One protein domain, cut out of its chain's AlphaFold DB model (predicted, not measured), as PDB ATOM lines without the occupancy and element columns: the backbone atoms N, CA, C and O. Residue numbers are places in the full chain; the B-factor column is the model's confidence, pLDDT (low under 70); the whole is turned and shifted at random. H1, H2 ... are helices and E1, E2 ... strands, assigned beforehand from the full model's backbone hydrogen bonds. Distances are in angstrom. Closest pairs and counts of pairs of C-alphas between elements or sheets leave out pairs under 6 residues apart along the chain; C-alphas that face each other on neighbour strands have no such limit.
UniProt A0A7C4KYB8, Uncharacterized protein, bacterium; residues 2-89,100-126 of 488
ATOM      1  N   VAL A   2     165.936 165.085 159.371       30.98
ATOM      2  CA  VAL A   2     164.497 164.800 159.625       30.98
ATOM      3  C   VAL A   2     164.208 163.558 160.488       30.98
ATOM      4  O   VAL A   2     163.501 163.671 161.482       30.98
ATOM      5  N   ARG A   3     164.806 162.391 160.194       27.78
ATOM      6  CA  ARG A   3     164.589 161.155 160.981       27.78
ATOM      7  C   ARG A   3     164.942 161.307 162.473       27.78
ATOM      8  O   ARG A   3     164.255 160.725 163.298       27.78
ATOM      9  N   LYS A   4     165.950 162.120 162.829       31.70
ATOM     10  CA  LYS A   4     166.288 162.451 164.229       31.70
ATOM     11  C   LYS A   4     165.316 163.457 164.857       31.70
ATOM     12  O   LYS A   4     165.095 163.376 166.054       31.70
ATOM     13  N   VAL A   5     164.720 164.358 164.070       37.16
ATOM     14  CA  VAL A   5     163.689 165.300 164.555       37.16
ATOM     15  C   VAL A   5     162.381 164.564 164.835       37.16
ATOM     16  O   VAL A   5     161.808 164.744 165.897       37.16
ATOM     17  N   ILE A   6     161.953 163.665 163.942       40.00
ATOM     18  CA  ILE A   6     160.757 162.830 164.149       40.00
ATOM     19  C   ILE A   6     160.968 161.858 165.319       40.00
ATOM     20  O   ILE A   6     160.098 161.753 166.174       40.00
ATOM     21  N   ILE A   7     162.135 161.206 165.417       39.28
ATOM     22  CA  ILE A   7     162.484 160.398 166.599       39.28
ATOM     23  C   ILE A   7     162.511 161.268 167.863       39.28
ATOM     24  O   ILE A   7     161.981 160.845 168.878       39.28
ATOM     25  N   GLY A   8     163.055 162.487 167.804       34.56
ATOM     26  CA  GLY A   8     163.048 163.433 168.921       34.56
ATOM     27  C   GLY A   8     161.640 163.840 169.359       34.56
ATOM     28  O   GLY A   8     161.378 163.873 170.552       34.56
ATOM     29  N   LEU A   9     160.719 164.080 168.419       34.28
ATOM     30  CA  LEU A   9     159.330 164.434 168.719       34.28
ATOM     31  C   LEU A   9     158.533 163.238 169.263       34.28
ATOM     32  O   LEU A   9     157.755 163.399 170.193       34.28
ATOM     33  N   ILE A  10     158.755 162.032 168.729       39.97
ATOM     34  CA  ILE A  10     158.142 160.795 169.238       39.97
ATOM     35  C   ILE A  10     158.687 160.462 170.631       39.97
ATOM     36  O   ILE A  10     157.909 160.123 171.516       39.97
ATOM     37  N   ILE A  11     159.995 160.619 170.858       41.47
ATOM     38  CA  ILE A  11     160.601 160.506 172.191       41.47
ATOM     39  C   ILE A  11     160.026 161.576 173.121       41.47
ATOM     40  O   ILE A  11     159.675 161.235 174.240       41.47
ATOM     41  N   LEU A  12     159.858 162.827 172.682       36.00
ATOM     42  CA  LEU A  12     159.248 163.879 173.498       36.00
ATOM     43  C   LEU A  12     157.802 163.529 173.878       36.00
ATOM     44  O   LEU A  12     157.461 163.624 175.048       36.00
ATOM     45  N   ILE A  13     156.987 163.061 172.927       42.59
ATOM     46  CA  ILE A  13     155.595 162.654 173.168       42.59
ATOM     47  C   ILE A  13     155.537 161.468 174.141       42.59
ATOM     48  O   ILE A  13     154.828 161.551 175.141       42.59
ATOM     49  N   ILE A  14     156.330 160.414 173.909       39.75
ATOM     50  CA  ILE A  14     156.416 159.246 174.801       39.75
ATOM     51  C   ILE A  14     156.915 159.658 176.192       39.75
ATOM     52  O   ILE A  14     156.346 159.227 177.188       39.75
ATOM     53  N   LEU A  15     157.923 160.531 176.284       37.38
ATOM     54  CA  LEU A  15     158.377 161.086 177.559       37.38
ATOM     55  C   LEU A  15     157.258 161.891 178.231       37.38
ATOM     56  O   LEU A  15     157.067 161.728 179.425       37.38
ATOM     57  N   THR A  16     156.474 162.705 177.520       41.72
ATOM     58  CA  THR A  16     155.357 163.437 178.148       41.72
ATOM     59  C   THR A  16     154.206 162.530 178.583       41.72
ATOM     60  O   THR A  16     153.627 162.779 179.632       41.72
ATOM     61  N   SER A  17     153.884 161.462 177.846       39.31
ATOM     62  CA  SER A  17     152.782 160.560 178.213       39.31
ATOM     63  C   SER A  17     153.170 159.512 179.260       39.31
ATOM     64  O   SER A  17     152.311 159.072 180.011       39.31
ATOM     65  N   VAL A  18     154.441 159.098 179.313       45.44
ATOM     66  CA  VAL A  18     154.938 158.090 180.270       45.44
ATOM     67  C   VAL A  18     155.536 158.740 181.524       45.44
ATOM     68  O   VAL A  18     155.440 158.160 182.602       45.44
ATOM     69  N   ASN A  19     156.099 159.955 181.439       52.09
ATOM     70  CA  ASN A  19     156.675 160.606 182.618       52.09
ATOM     71  C   ASN A  19     155.683 161.391 183.479       52.09
ATOM     72  O   ASN A  19     156.115 161.792 184.543       52.09
ATOM     73  N   ILE A  20     154.418 161.653 183.124       52.97
ATOM     74  CA  ILE A  20     153.547 162.400 184.065       52.97
ATOM     75  C   ILE A  20     153.310 161.583 185.347       52.97
ATOM     76  O   ILE A  20     153.596 162.079 186.434       52.97
ATOM     77  N   GLU A  21     152.926 160.306 185.222       48.12
ATOM     78  CA  GLU A  21     152.849 159.386 186.370       48.12
ATOM     79  C   GLU A  21     154.224 159.209 187.049       48.12
ATOM     80  O   GLU A  21     154.325 159.230 188.273       48.12
ATOM     81  N   TYR A  22     155.309 159.102 186.271       53.00
ATOM     82  CA  TYR A  22     156.659 158.884 186.811       53.00
ATOM     83  C   TYR A  22     157.265 160.124 187.505       53.00
ATOM     84  O   TYR A  22     158.028 159.982 188.453       53.00
ATOM     85  N   LEU A  23     156.920 161.338 187.067       47.41
ATOM     86  CA  LEU A  23     157.299 162.608 187.696       47.41
ATOM     87  C   LEU A  23     156.506 162.815 188.981       47.41
ATOM     88  O   LEU A  23     157.105 163.142 189.996       47.41
ATOM     89  N   GLN A  24     155.202 162.525 188.980       55.03
ATOM     90  CA  GLN A  24     154.401 162.518 190.209       55.03
ATOM     91  C   GLN A  24     154.945 161.498 191.224       55.03
ATOM     92  O   GLN A  24     155.079 161.824 192.399       55.03
ATOM     93  N   ALA A  25     155.379 160.316 190.776       55.09
ATOM     94  CA  ALA A  25     156.070 159.338 191.619       55.09
ATOM     95  C   ALA A  25     157.468 159.785 192.112       55.09
ATOM     96  O   ALA A  25     157.987 159.200 193.061       55.09
ATOM     97  N   ILE A  26     158.090 160.793 191.487       53.22
ATOM     98  CA  ILE A  26     159.391 161.365 191.883       53.22
ATOM     99  C   ILE A  26     159.227 162.591 192.791       53.22
ATOM    100  O   ILE A  26     160.065 162.802 193.665       53.22
ATOM    101  N   GLU A  27     158.199 163.413 192.578       55.91
ATOM    102  CA  GLU A  27     157.977 164.665 193.310       55.91
ATOM    103  C   GLU A  27     157.084 164.468 194.546       55.91
ATOM    104  O   GLU A  27     157.391 165.020 195.601       55.91
ATOM    105  N   GLU A  28     156.049 163.624 194.450       68.88
ATOM    106  CA  GLU A  28     155.084 163.322 195.521       68.88
ATOM    107  C   GLU A  28     154.825 161.796 195.639       68.88
ATOM    108  O   GLU A  28     153.689 161.332 195.457       68.88
ATOM    109  N   PRO A  29     155.861 160.970 195.918       64.44
ATOM    110  CA  PRO A  29     155.738 159.512 195.920       64.44
ATOM    111  C   PRO A  29     154.624 158.961 196.819       64.44
ATOM    112  O   PRO A  29     154.019 157.959 196.441       64.44
ATOM    113  N   SER A  30     154.303 159.575 197.964       70.12
ATOM    114  CA  SER A  30     153.196 159.109 198.812       70.12
ATOM    115  C   SER A  30     151.825 159.307 198.176       70.12
ATOM    116  O   SER A  30     151.001 158.394 198.220       70.12
ATOM    117  N   ILE A  31     151.593 160.441 197.515       77.75
ATOM    118  CA  ILE A  31     150.326 160.742 196.842       77.75
ATOM    119  C   ILE A  31     150.153 159.800 195.648       77.75
ATOM    120  O   ILE A  31     149.094 159.184 195.497       77.75
ATOM    121  N   PHE A  32     151.214 159.583 194.861       78.19
ATOM    122  CA  PHE A  32     151.191 158.597 193.780       78.19
ATOM    123  C   PHE A  32     150.965 157.167 194.304       78.19
ATOM    124  O   PHE A  32     150.124 156.443 193.769       78.19
ATOM    125  N   PHE A  33     151.642 156.768 195.388       81.44
ATOM    126  CA  PHE A  33     151.474 155.454 196.023       81.44
ATOM    127  C   PHE A  33     150.033 155.220 196.489       81.44
ATOM    128  O   PHE A  33     149.458 154.169 196.212       81.44
ATOM    129  N   VAL A  34     149.443 156.192 197.193       83.44
ATOM    130  CA  VAL A  34     148.073 156.102 197.717       83.44
ATOM    131  C   VAL A  34     147.069 155.985 196.579       83.44
ATOM    132  O   VAL A  34     146.225 155.091 196.618       83.44
ATOM    133  N   ASN A  35     147.201 156.814 195.540       84.88
ATOM    134  CA  ASN A  35     146.331 156.753 194.369       84.88
ATOM    135  C   ASN A  35     146.445 155.393 193.659       84.88
ATOM    136  O   ASN A  35     145.425 154.758 193.399       84.88
ATOM    137  N   LYS A  36     147.666 154.884 193.428       83.31
ATOM    138  CA  LYS A  36     147.868 153.585 192.765       83.31
ATOM    139  C   LYS A  36     147.392 152.400 193.606       83.31
ATOM    140  O   LYS A  36     146.855 151.438 193.055       83.31
ATOM    141  N   LEU A  37     147.523 152.463 194.933       85.50
ATOM    142  CA  LEU A  37     146.961 151.454 195.832       85.50
ATOM    143  C   LEU A  37     145.428 151.450 195.768       85.50
ATOM    144  O   LEU A  37     144.824 150.390 195.622       85.50
ATOM    145  N   GLU A  38     144.806 152.627 195.804       88.62
ATOM    146  CA  GLU A  38     143.356 152.797 195.708       88.62
ATOM    147  C   GLU A  38     142.782 152.445 194.325       88.62
ATOM    148  O   GLU A  38     141.643 151.984 194.244       88.62
ATOM    149  N   GLU A  39     143.534 152.616 193.236       87.31
ATOM    150  CA  GLU A  39     143.207 152.038 191.924       87.31
ATOM    151  C   GLU A  39     143.274 150.506 191.971       87.31
ATOM    152  O   GLU A  39     142.333 149.821 191.566       87.31
ATOM    153  N   THR A  40     144.360 149.954 192.520       84.12
ATOM    154  CA  THR A  40     144.603 148.503 192.546       84.12
ATOM    155  C   THR A  40     143.555 147.759 193.383       84.12
ATOM    156  O   THR A  40     143.062 146.717 192.947       84.12
ATOM    157  N   LYS A  41     143.144 148.320 194.533       84.31
ATOM    158  CA  LYS A  41     142.039 147.818 195.373       84.31
ATOM    159  C   LYS A  41     140.719 147.674 194.603       84.31
ATOM    160  O   LYS A  41     139.951 146.758 194.883       84.31
ATOM    161  N   LYS A  42     140.453 148.570 193.644       81.88
ATOM    162  CA  LYS A  42     139.226 148.587 192.823       81.88
ATOM    163  C   LYS A  42     139.305 147.657 191.609       81.88
ATOM    164  O   LYS A  42     138.268 147.245 191.099       81.88
ATOM    165  N   LEU A  43     140.512 147.353 191.125       69.75
ATOM    166  CA  LEU A  43     140.725 146.755 189.800       69.75
ATOM    167  C   LEU A  43     140.684 145.223 189.738       69.75
ATOM    168  O   LEU A  43     140.485 144.696 188.648       69.75
ATOM    169  N   ASN A  44     140.891 144.499 190.844       62.28
ATOM    170  CA  ASN A  44     140.911 143.028 190.828       62.28
ATOM    171  C   ASN A  44     140.267 142.418 192.084       62.28
ATOM    172  O   ASN A  44     140.936 142.237 193.105       62.28
ATOM    173  N   GLN A  45     138.993 142.030 191.966       62.97
ATOM    174  CA  GLN A  45     138.446 140.939 192.778       62.97
ATOM    175  C   GLN A  45     138.878 139.599 192.168       62.97
ATOM    176  O   GLN A  45     139.723 138.935 192.755       62.97
ATOM    177  N   ASP A  46     138.410 139.257 190.961       66.12
ATOM    178  CA  ASP A  46     138.743 138.015 190.235       66.12
ATOM    179  C   ASP A  46     140.265 137.694 190.260       66.12
ATOM    180  O   ASP A  46     141.085 138.581 189.980       66.12
ATOM    181  N   PRO A  47     140.700 136.467 190.629       80.50
ATOM    182  CA  PRO A  47     139.936 135.287 191.069       80.50
ATOM    183  C   PRO A  47     139.720 135.185 192.594       80.50
ATOM    184  O   PRO A  47     139.377 134.116 193.104       80.50
ATOM    185  N   CYS A  48     139.950 136.259 193.347       86.56
ATOM    186  CA  CYS A  48     139.560 136.358 194.751       86.56
ATOM    187  C   CYS A  48     138.046 136.598 194.884       86.56
ATOM    188  O   CYS A  48     137.399 137.169 194.005       86.56
ATOM    189  N   LYS A  49     137.478 136.171 196.015       88.69
ATOM    190  CA  LYS A  49     136.072 136.416 196.371       88.69
ATOM    191  C   LYS A  49     135.850 137.847 196.879       88.69
ATOM    192  O   LYS A  49     136.797 138.543 197.240       88.69
ATOM    193  N   GLU A  50     134.589 138.267 196.940       88.12
ATOM    194  CA  GLU A  50     134.197 139.543 197.545       88.12
ATOM    195  C   GLU A  50     134.691 139.650 199.004       88.12
ATOM    196  O   GLU A  50     134.785 138.651 199.720       88.12
ATOM    197  N   GLY A  51     135.069 140.859 199.434       89.88
ATOM    198  CA  GLY A  51     135.697 141.093 200.740       89.88
ATOM    199  C   GLY A  51     137.196 140.759 200.809       89.88
ATOM    200  O   GLY A  51     137.773 140.810 201.897       89.88
ATOM    201  N   TYR A  52     137.847 140.427 199.685       91.94
ATOM    202  CA  TYR A  52     139.293 140.161 199.596       91.94
ATOM    203  C   TYR A  52     139.963 141.040 198.521       91.94
ATOM    204  O   TYR A  52     139.322 141.458 197.557       91.94
ATOM    205  N   TYR A  53     141.267 141.300 198.668       91.50
ATOM    206  CA  TYR A  53     142.107 141.947 197.651       91.50
ATOM    207  C   TYR A  53     143.075 140.950 197.001       91.50
ATOM    208  O   TYR A  53     143.706 140.138 197.684       91.50
ATOM    209  N   ASN A  54     143.253 141.074 195.685       91.94
ATOM    210  CA  ASN A  54     144.241 140.330 194.907       91.94
ATOM    211  C   ASN A  54     145.659 140.898 195.136       91.94
ATOM    212  O   ASN A  54     146.051 141.922 194.567       91.94
ATOM    213  N   LEU A  55     146.455 140.214 195.963       88.19
ATOM    214  CA  LEU A  55     147.821 140.623 196.301       88.19
ATOM    215  C   LEU A  55     148.751 140.620 195.075       88.19
ATOM    216  O   LEU A  55     149.656 141.453 195.015       88.19
ATOM    217  N   ASN A  56     148.541 139.747 194.078       88.81
ATOM    218  CA  ASN A  56     149.380 139.715 192.870       88.81
ATOM    219  C   ASN A  56     149.325 141.058 192.120       88.81
ATOM    220  O   ASN A  56     150.345 141.518 191.599       88.81
ATOM    221  N   ALA A  57     148.151 141.701 192.086       84.44
ATOM    222  CA  ALA A  57     147.985 143.027 191.501       84.44
ATOM    223  C   ALA A  57     148.765 144.082 192.305       84.44
ATOM    224  O   ALA A  57     149.580 144.799 191.731       84.44
ATOM    225  N   ILE A  58     148.620 144.096 193.637       83.56
ATOM    226  CA  ILE A  58     149.337 145.013 194.548       83.56
ATOM    227  C   ILE A  58     150.860 144.856 194.415       83.56
ATOM    228  O   ILE A  58     151.591 145.847 194.366       83.56
ATOM    229  N   ASN A  59     151.362 143.629 194.273       85.19
ATOM    230  CA  ASN A  59     152.782 143.389 194.036       85.19
ATOM    231  C   ASN A  59     153.273 144.005 192.725       85.19
ATOM    232  O   ASN A  59     154.318 144.648 192.705       85.19
ATOM    233  N   ASN A  60     152.533 143.809 191.635       79.50
ATOM    234  CA  ASN A  60     152.984 144.181 190.296       79.50
ATOM    235  C   ASN A  60     152.717 145.657 189.953       79.50
ATOM    236  O   ASN A  60     153.479 146.235 189.183       79.50
ATOM    237  N   GLN A  61     151.665 146.259 190.520       79.12
ATOM    238  CA  GLN A  61     151.204 147.623 190.222       79.12
ATOM    239  C   GLN A  61     151.511 148.640 191.332       79.12
ATOM    240  O   GLN A  61     151.388 149.836 191.094       79.12
ATOM    241  N   VAL A  62     151.941 148.197 192.519       80.12
ATOM    242  CA  VAL A  62     152.346 149.090 193.619       80.12
ATOM    243  C   VAL A  62     153.756 148.739 194.100       80.12
ATOM    244  O   VAL A  62     154.701 149.482 193.841       80.12
ATOM    245  N   LEU A  63     153.953 147.576 194.730       74.81
ATOM    246  CA  LEU A  63     155.234 147.244 195.378       74.81
ATOM    247  C   LEU A  63     156.407 147.156 194.392       74.81
ATOM    248  O   LEU A  63     157.543 147.457 194.751       74.81
ATOM    249  N   ALA A  64     156.150 146.752 193.148       71.00
ATOM    250  CA  ALA A  64     157.173 146.649 192.120       71.00
ATOM    251  C   ALA A  64     157.681 148.003 191.611       71.00
ATOM    252  O   ALA A  64     158.848 148.068 191.227       71.00
ATOM    253  N   LEU A  65     156.831 149.037 191.612       65.12
ATOM    254  CA  LEU A  65     157.162 150.398 191.171       65.12
ATOM    255  C   LEU A  65     158.018 151.141 192.204       65.12
ATOM    256  O   LEU A  65     158.935 151.860 191.832       65.12
ATOM    257  N   PHE A  66     157.774 150.894 193.492       62.59
ATOM    258  CA  PHE A  66     158.506 151.502 194.611       62.59
ATOM    259  C   PHE A  66     159.649 150.617 195.157       62.59
ATOM    260  O   PHE A  66     160.096 150.795 196.285       62.59
ATOM    261  N   GLU A  67     160.078 149.603 194.397       66.75
ATOM    262  CA  GLU A  67     161.074 148.574 194.773       66.75
ATOM    263  C   GLU A  67     160.788 147.779 196.074       66.75
ATOM    264  O   GLU A  67     161.561 146.902 196.465       66.75
ATOM    265  N   MET A  68     159.615 147.965 196.688       64.94
ATOM    266  CA  MET A  68     159.127 147.309 197.909       64.94
ATOM    267  C   MET A  68     158.830 145.801 197.752       64.94
ATOM    268  O   MET A  68     158.121 145.222 198.571       64.94
ATOM    269  N   LYS A  69     159.386 145.118 196.743       67.25
ATOM    270  CA  LYS A  69     159.148 143.690 196.436       67.25
ATOM    271  C   LYS A  69     159.496 142.734 197.589       67.25
ATOM    272  O   LYS A  69     159.025 141.604 197.603       67.25
ATOM    273  N   SER A  70     160.277 143.168 198.579       70.25
ATOM    274  CA  SER A  70     160.513 142.424 199.828       70.25
ATOM    275  C   SER A  70     159.249 142.260 200.687       70.25
ATOM    276  O   SER A  70     159.102 141.237 201.356       70.25
ATOM    277  N   TRP A  71     158.301 143.203 200.617       74.75
ATOM    278  CA  TRP A  71     156.993 143.109 201.279       74.75
ATOM    279  C   TRP A  71     156.113 141.995 200.711       74.75
ATOM    280  O   TRP A  71     155.201 141.552 201.406       74.75
ATOM    281  N   TRP A  72     156.404 141.496 199.502       82.62
ATOM    282  CA  TRP A  72     155.680 140.370 198.910       82.62
ATOM    283  C   TRP A  72     155.614 139.178 199.860       82.62
ATOM    284  O   TRP A  72     154.529 138.687 200.152       82.62
ATOM    285  N   LYS A  73     156.766 138.777 200.419       77.44
ATOM    286  CA  LYS A  73     156.850 137.647 201.352       77.44
ATOM    287  C   LYS A  73     155.938 137.865 202.561       77.44
ATOM    288  O   LYS A  73     155.110 137.011 202.854       77.44
ATOM    289  N   VAL A  74     156.050 139.037 203.191       76.75
ATOM    290  CA  VAL A  74     155.288 139.422 204.391       76.75
ATOM    291  C   VAL A  74     153.779 139.408 204.126       76.75
ATOM    292  O   VAL A  74     153.020 138.931 204.962       76.75
ATOM    293  N   LEU A  75     153.346 139.880 202.954       75.31
ATOM    294  CA  LEU A  75     151.939 139.856 202.547       75.31
ATOM    295  C   LEU A  75     151.444 138.447 202.205       75.31
ATOM    296  O   LEU A  75     150.297 138.145 202.497       75.31
ATOM    297  N   THR A  76     152.274 137.577 201.620       86.19
ATOM    298  CA  THR A  76     151.883 136.185 201.307       86.19
ATOM    299  C   THR A  76     151.932 135.228 202.499       86.19
ATOM    300  O   THR A  76     151.295 134.180 202.454       86.19
ATOM    301  N   GLU A  77     152.685 135.568 203.548       82.81
ATOM    302  CA  GLU A  77     152.790 134.806 204.803       82.81
ATOM    303  C   GLU A  77     151.851 135.346 205.900       82.81
ATOM    304  O   GLU A  77     151.896 134.885 207.041       82.81
ATOM    305  N   ALA A  78     151.004 136.327 205.573       80.19
ATOM    306  CA  ALA A  78     150.069 136.925 206.514       80.19
ATOM    307  C   ALA A  78     148.900 135.986 206.870       80.19
ATOM    308  O   ALA A  78     148.421 135.188 206.062       80.19
ATOM    309  N   GLU A  79     148.402 136.125 208.097       79.75
ATOM    310  CA  GLU A  79     147.232 135.393 208.581       79.75
ATOM    311  C   GLU A  79     145.977 135.718 207.748       79.75
ATOM    312  O   GLU A  79     145.698 136.878 207.441       79.75
ATOM    313  N   GLY A  80     145.212 134.682 207.388       83.69
ATOM    314  CA  GLY A  80     143.992 134.797 206.581       83.69
ATOM    315  C   GLY A  80     144.205 134.840 205.061       83.69
ATOM    316  O   GLY A  80     143.221 134.917 204.331       83.69
ATOM    317  N   VAL A  81     145.448 134.778 204.565       89.44
ATOM    318  CA  VAL A  81     145.730 134.773 203.120       89.44
ATOM    319  C   VAL A  81     145.346 133.438 202.481       89.44
ATOM    320  O   VAL A  81     145.839 132.375 202.855       89.44
ATOM    321  N   GLU A  82     144.495 133.505 201.464       92.56
ATOM    322  CA  GLU A  82     144.043 132.365 200.669       92.56
ATOM    323  C   GLU A  82     144.815 132.282 199.345       92.56
ATOM    324  O   GLU A  82     145.154 133.302 198.742       92.56
ATOM    325  N   VAL A  83     145.095 131.063 198.872       92.31
ATOM    326  CA  VAL A  83     145.837 130.825 197.620       92.31
ATOM    327  C   VAL A  83     144.927 130.152 196.597       92.31
ATOM    328  O   VAL A  83     144.744 128.935 196.605       92.31
ATOM    329  N   VAL A  84     144.377 130.951 195.686       90.62
ATOM    330  CA  VAL A  84     143.548 130.479 194.571       90.62
ATOM    331  C   VAL A  84     144.463 130.053 193.420       90.62
ATOM    332  O   VAL A  84     145.396 130.771 193.069       90.62
ATOM    333  N   THR A  85     144.233 128.882 192.821       88.75
ATOM    334  CA  THR A  85     145.001 128.427 191.644       88.75
ATOM    335  C   THR A  85     144.115 128.438 190.403       88.75
ATOM    336  O   THR A  85     143.298 127.543 190.201       88.75
ATOM    337  N   THR A  86     144.294 129.458 189.568       83.75
ATOM    338  CA  THR A  86     143.593 129.642 188.289       83.75
ATOM    339  C   THR A  86     144.351 128.941 187.164       83.75
ATOM    340  O   THR A  86     145.497 129.285 186.879       83.75
ATOM    341  N   TYR A  87     143.722 127.969 186.504       80.00
ATOM    342  CA  TYR A  87     144.322 127.242 185.382       80.00
ATOM    343  C   TYR A  87     144.023 127.943 184.058       80.00
ATOM    344  O   TYR A  87     142.901 127.881 183.560       80.00
ATOM    345  N   TYR A  88     145.038 128.569 183.463       75.25
ATOM    346  CA  TYR A  88     144.921 129.133 182.121       75.25
ATOM    347  C   TYR A  88     145.215 128.065 181.064       75.25
ATOM    348  O   TYR A  88     146.333 127.549 180.970       75.25
ATOM    349  N   THR A  89     144.218 127.754 180.236       70.88
ATOM    350  CA  THR A  89     144.398 127.007 178.987       70.88
ATOM    351  C   THR A  89     144.909 127.958 177.896       70.88
ATOM    352  O   THR A  89     144.188 128.881 177.496       70.88
ATOM    353  N   GLY A 100     148.718 126.300 185.894       81.19
ATOM    354  CA  GLY A 100     148.146 126.760 187.158       81.19
ATOM    355  C   GLY A 100     148.872 127.999 187.681       81.19
ATOM    356  O   GLY A 100     149.984 127.900 188.198       81.19
ATOM    357  N   VAL A 101     148.236 129.163 187.570       85.00
ATOM    358  CA  VAL A 101     148.720 130.435 188.118       85.00
ATOM    359  C   VAL A 101     148.187 130.596 189.540       85.00
ATOM    360  O   VAL A 101     146.974 130.584 189.754       85.00
ATOM    361  N   LYS A 102     149.091 130.756 190.512       90.12
ATOM    362  CA  LYS A 102     148.730 131.035 191.908       90.12
ATOM    363  C   LYS A 102     148.435 132.520 192.106       90.12
ATOM    364  O   LYS A 102     149.282 133.367 191.815       90.12
ATOM    365  N   THR A 103     147.275 132.803 192.677       90.19
ATOM    366  CA  THR A 103     146.839 134.127 193.106       90.19
ATOM    367  C   THR A 103     146.679 134.134 194.616       90.19
ATOM    368  O   THR A 103     146.030 133.253 195.178       90.19
ATOM    369  N   TYR A 104     147.282 135.122 195.268       92.50
ATOM    370  CA  TYR A 104     147.203 135.304 196.711       92.50
ATOM    371  C   TYR A 104     146.122 136.346 197.026       92.50
ATOM    372  O   TYR A 104     146.123 137.439 196.460       92.50
ATOM    373  N   CYS A 105     145.199 136.000 197.917       92.88
ATOM    374  CA  CYS A 105     144.016 136.786 198.253       92.88
ATOM    375  C   CYS A 105     144.018 137.088 199.754       92.88
ATOM    376  O   CYS A 105     144.011 136.157 200.556       92.88
ATOM    377  N   ILE A 106     144.002 138.361 200.149       92.12
ATOM    378  CA  ILE A 106     143.985 138.777 201.565       92.12
ATOM    379  C   ILE A 106     142.616 139.375 201.941       92.12
ATOM    380  O   ILE A 106     142.064 140.106 201.117       92.12
ATOM    381  N   PRO A 107     142.059 139.121 203.142       92.81
ATOM    382  CA  PRO A 107     140.835 139.784 203.590       92.81
ATOM    383  C   PRO A 107     141.026 141.303 203.648       92.81
ATOM    384  O   PRO A 107     142.057 141.773 204.139       92.81
ATOM    385  N   GLN A 108     140.034 142.070 203.187       92.50
ATOM    386  CA  GLN A 108     140.100 143.537 203.136       92.50
ATOM    387  C   GLN A 108     140.361 144.137 204.521       92.50
ATOM    388  O   GLN A 108     141.326 144.874 204.689       92.50
ATOM    389  N   GLU A 109     139.608 143.706 205.540       90.31
ATOM    390  CA  GLU A 109     139.801 144.113 206.939       90.31
ATOM    391  C   GLU A 109     141.245 143.893 207.425       90.31
ATOM    392  O   GLU A 109     141.834 144.775 208.050       90.31
ATOM    393  N   THR A 110     141.861 142.752 207.096       87.38
ATOM    394  CA  THR A 110     143.254 142.447 207.465       87.38
ATOM    395  C   THR A 110     144.248 143.344 206.728       87.38
ATOM    396  O   THR A 110     145.239 143.775 207.323       87.38
ATOM    397  N   PHE A 111     144.009 143.646 205.450       89.88
ATOM    398  CA  PHE A 111     144.878 144.527 204.673       89.88
ATOM    399  C   PHE A 111     144.772 145.987 205.127       89.88
ATOM    400  O   PHE A 111     145.791 146.592 205.461       89.88
ATOM    401  N   ASP A 112     143.556 146.523 205.199       90.38
ATOM    402  CA  ASP A 112     143.287 147.934 205.484       90.38
ATOM    403  C   ASP A 112     143.627 148.299 206.946       90.38
ATOM    404  O   ASP A 112     144.094 149.405 207.217       90.38
ATOM    405  N   SER A 113     143.489 147.363 207.901       83.38
ATOM    406  CA  SER A 113     143.854 147.605 209.310       83.38
ATOM    407  C   SER A 113     145.338 147.396 209.638       83.38
ATOM    408  O   SER A 113     145.880 148.131 210.466       83.38
ATOM    409  N   LYS A 114     146.017 146.409 209.027       80.12
ATOM    410  CA  LYS A 114     147.403 146.034 209.390       80.12
ATOM    411  C   LYS A 114     148.453 146.474 208.370       80.12
ATOM    412  O   LYS A 114     149.540 146.884 208.768       80.12
ATOM    413  N   PHE A 115     148.169 146.368 207.072       80.81
ATOM    414  CA  PHE A 115     149.180 146.513 206.017       80.81
ATOM    415  C   PHE A 115     149.150 147.878 205.338       80.81
ATOM    416  O   PHE A 115     150.201 148.504 205.201       80.81
ATOM    417  N   GLU A 116     147.974 148.382 204.974       86.31
ATOM    418  CA  GLU A 116     147.831 149.706 204.367       86.31
ATOM    419  C   GLU A 116     148.466 150.838 205.203       86.31
ATOM    420  O   GLU A 116     149.204 151.631 204.615       86.31
ATOM    421  N   PRO A 117     148.301 150.923 206.543       81.38
ATOM    422  CA  PRO A 117     148.909 152.001 207.327       81.38
ATOM    423  C   PRO A 117     150.444 151.942 207.323       81.38
ATOM    424  O   PRO A 117     151.111 152.976 207.339       81.38
ATOM    425  N   LEU A 118     151.021 150.736 207.259       70.94
ATOM    426  CA  LEU A 118     152.470 150.536 207.161       70.94
ATOM    427  C   LEU A 118     153.003 150.906 205.770       70.94
ATOM    428  O   LEU A 118     154.067 151.517 205.666       70.94
ATOM    429  N   LEU A 119     152.254 150.569 204.718       73.50
ATOM    430  CA  LEU A 119     152.577 150.908 203.333       73.50
ATOM    431  C   LEU A 119     152.473 152.424 203.081       73.50
ATOM    432  O   LEU A 119     153.409 153.013 202.544       73.50
ATOM    433  N   LYS A 120     151.406 153.077 203.560       79.38
ATOM    434  CA  LYS A 120     151.246 154.543 203.518       79.38
ATOM    435  C   LYS A 120     152.386 155.254 204.252       79.38
ATOM    436  O   LYS A 120     153.049 156.105 203.666       79.38
ATOM    437  N   LYS A 121     152.719 154.818 205.472       71.50
ATOM    438  CA  LYS A 121     153.846 155.358 206.254       71.50
ATOM    439  C   LYS A 121     155.220 155.138 205.596       71.50
ATOM    440  O   LYS A 121     156.123 155.958 205.774       71.50
ATOM    441  N   GLN A 122     155.405 154.056 204.835       61.44
ATOM    442  CA  GLN A 122     156.597 153.875 203.996       61.44
ATOM    443  C   GLN A 122     156.635 154.898 202.856       61.44
ATOM    444  O   GLN A 122     157.659 155.547 202.663       61.44
ATOM    445  N   ALA A 123     155.519 155.126 202.166       65.75
ATOM    446  CA  ALA A 123     155.456 156.109 201.090       65.75
ATOM    447  C   ALA A 123     155.670 157.558 201.599       65.75
ATOM    448  O   ALA A 123     156.478 158.289 201.034       65.75
ATOM    449  N   GLU A 124     155.100 157.935 202.751       68.50
ATOM    450  CA  GLU A 124     155.419 159.191 203.472       68.50
ATOM    451  C   GLU A 124     156.904 159.320 203.872       68.50
ATOM    452  O   GLU A 124     157.403 160.415 204.150       68.50
ATOM    453  N   THR A 125     157.618 158.196 203.993       56.12
ATOM    454  CA  THR A 125     159.062 158.185 204.270       56.12
ATOM    455  C   THR A 125     159.860 158.427 202.986       56.12
ATOM    456  O   THR A 125     160.904 159.078 203.039       56.12
ATOM    457  N   LEU A 126     159.346 158.000 201.826       54.09
ATOM    458  CA  LEU A 126     159.914 158.339 200.520       54.09
ATOM    459  C   LEU A 126     159.782 159.838 200.215       54.09
ATOM    460  O   LEU A 126     160.766 160.421 199.772       54.09
TER     461      LEU A 126
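AT A GLANCE: This is residues 2 to 89 and 100 to 126 of the 488 residues of an uncharacterized protein of bacterium (UniProt A0A7C4KYB8). Four short to medium helices, H2 to H5, run roughly side by side as a loose cluster, with a small three-strand sheet across one end; past the other end the long helix H1 sticks out as an arm with residues 2 to 20. The printed part has 115 residues, mostly helix, in the order H1 H2 E1 H3 H4 E2 E3 H5. The antiparallel sheet has the order E1, E3, E2. The whole is loose, with a radius of gyration of the C-alphas of 17.4 A, spanning 58 by 42 by 23 A.

HOW THE PARTS SIT: Inner strand E3, residues 100 to 107, is antiparallel to E1, residues 52 to 54, with N 53 and O 106 2.8 A apart, and to E2, residues 82 to 88, with N 84 and O 103 2.9 A apart. The hub H2, residues 29 to 43, only grazes the sheet. It touches H3, residues 55 to 63, opposite ways at a shallow tilt of 24 degrees, the closest C-alphas being those of Thr 40 and Ile 58, 6.2 A apart. With residues 29 to 34 alone it touches H5, residues 108 to 126, closest at the C-alphas of Ser 30 and Ala 123, 4.4 A. H3 forms a helical hairpin with H4, residues 71 to 76, closest at the C-alphas of Asn 59 and Trp 72, 6.4 A. H1, residues 2 to 27, touches H2 about perpendicular, at 89 degrees, with residues 21 to 25 alone, closest at the C-alphas of Ala 25 and Phe 32, 5.4 A. Every O i to N i+4 pair is within hydrogen-bond range in H4; the counts are 19 of 22 in H1, 10 of 11 in H2, 4 of 5 in H3 and 12 of 15 in H5.

IN THESE COORDINATES: H1 begins at C-alpha 2 (164.497, 164.800, 159.625), is 34.3 A long and has a kink of 53 degrees near residue 21. H5, 24.9 A long, ends at C-alpha 126 (159.914, 158.339, 200.520).

THE WHOLE: Residues 90 to 99 are not printed, and C-alphas 89 and 100 are 9.0 A apart across the cut. Of the links that are printed whole, none is long. The pLDDT is under 70 in 42 residues, among them residues 2 to 29.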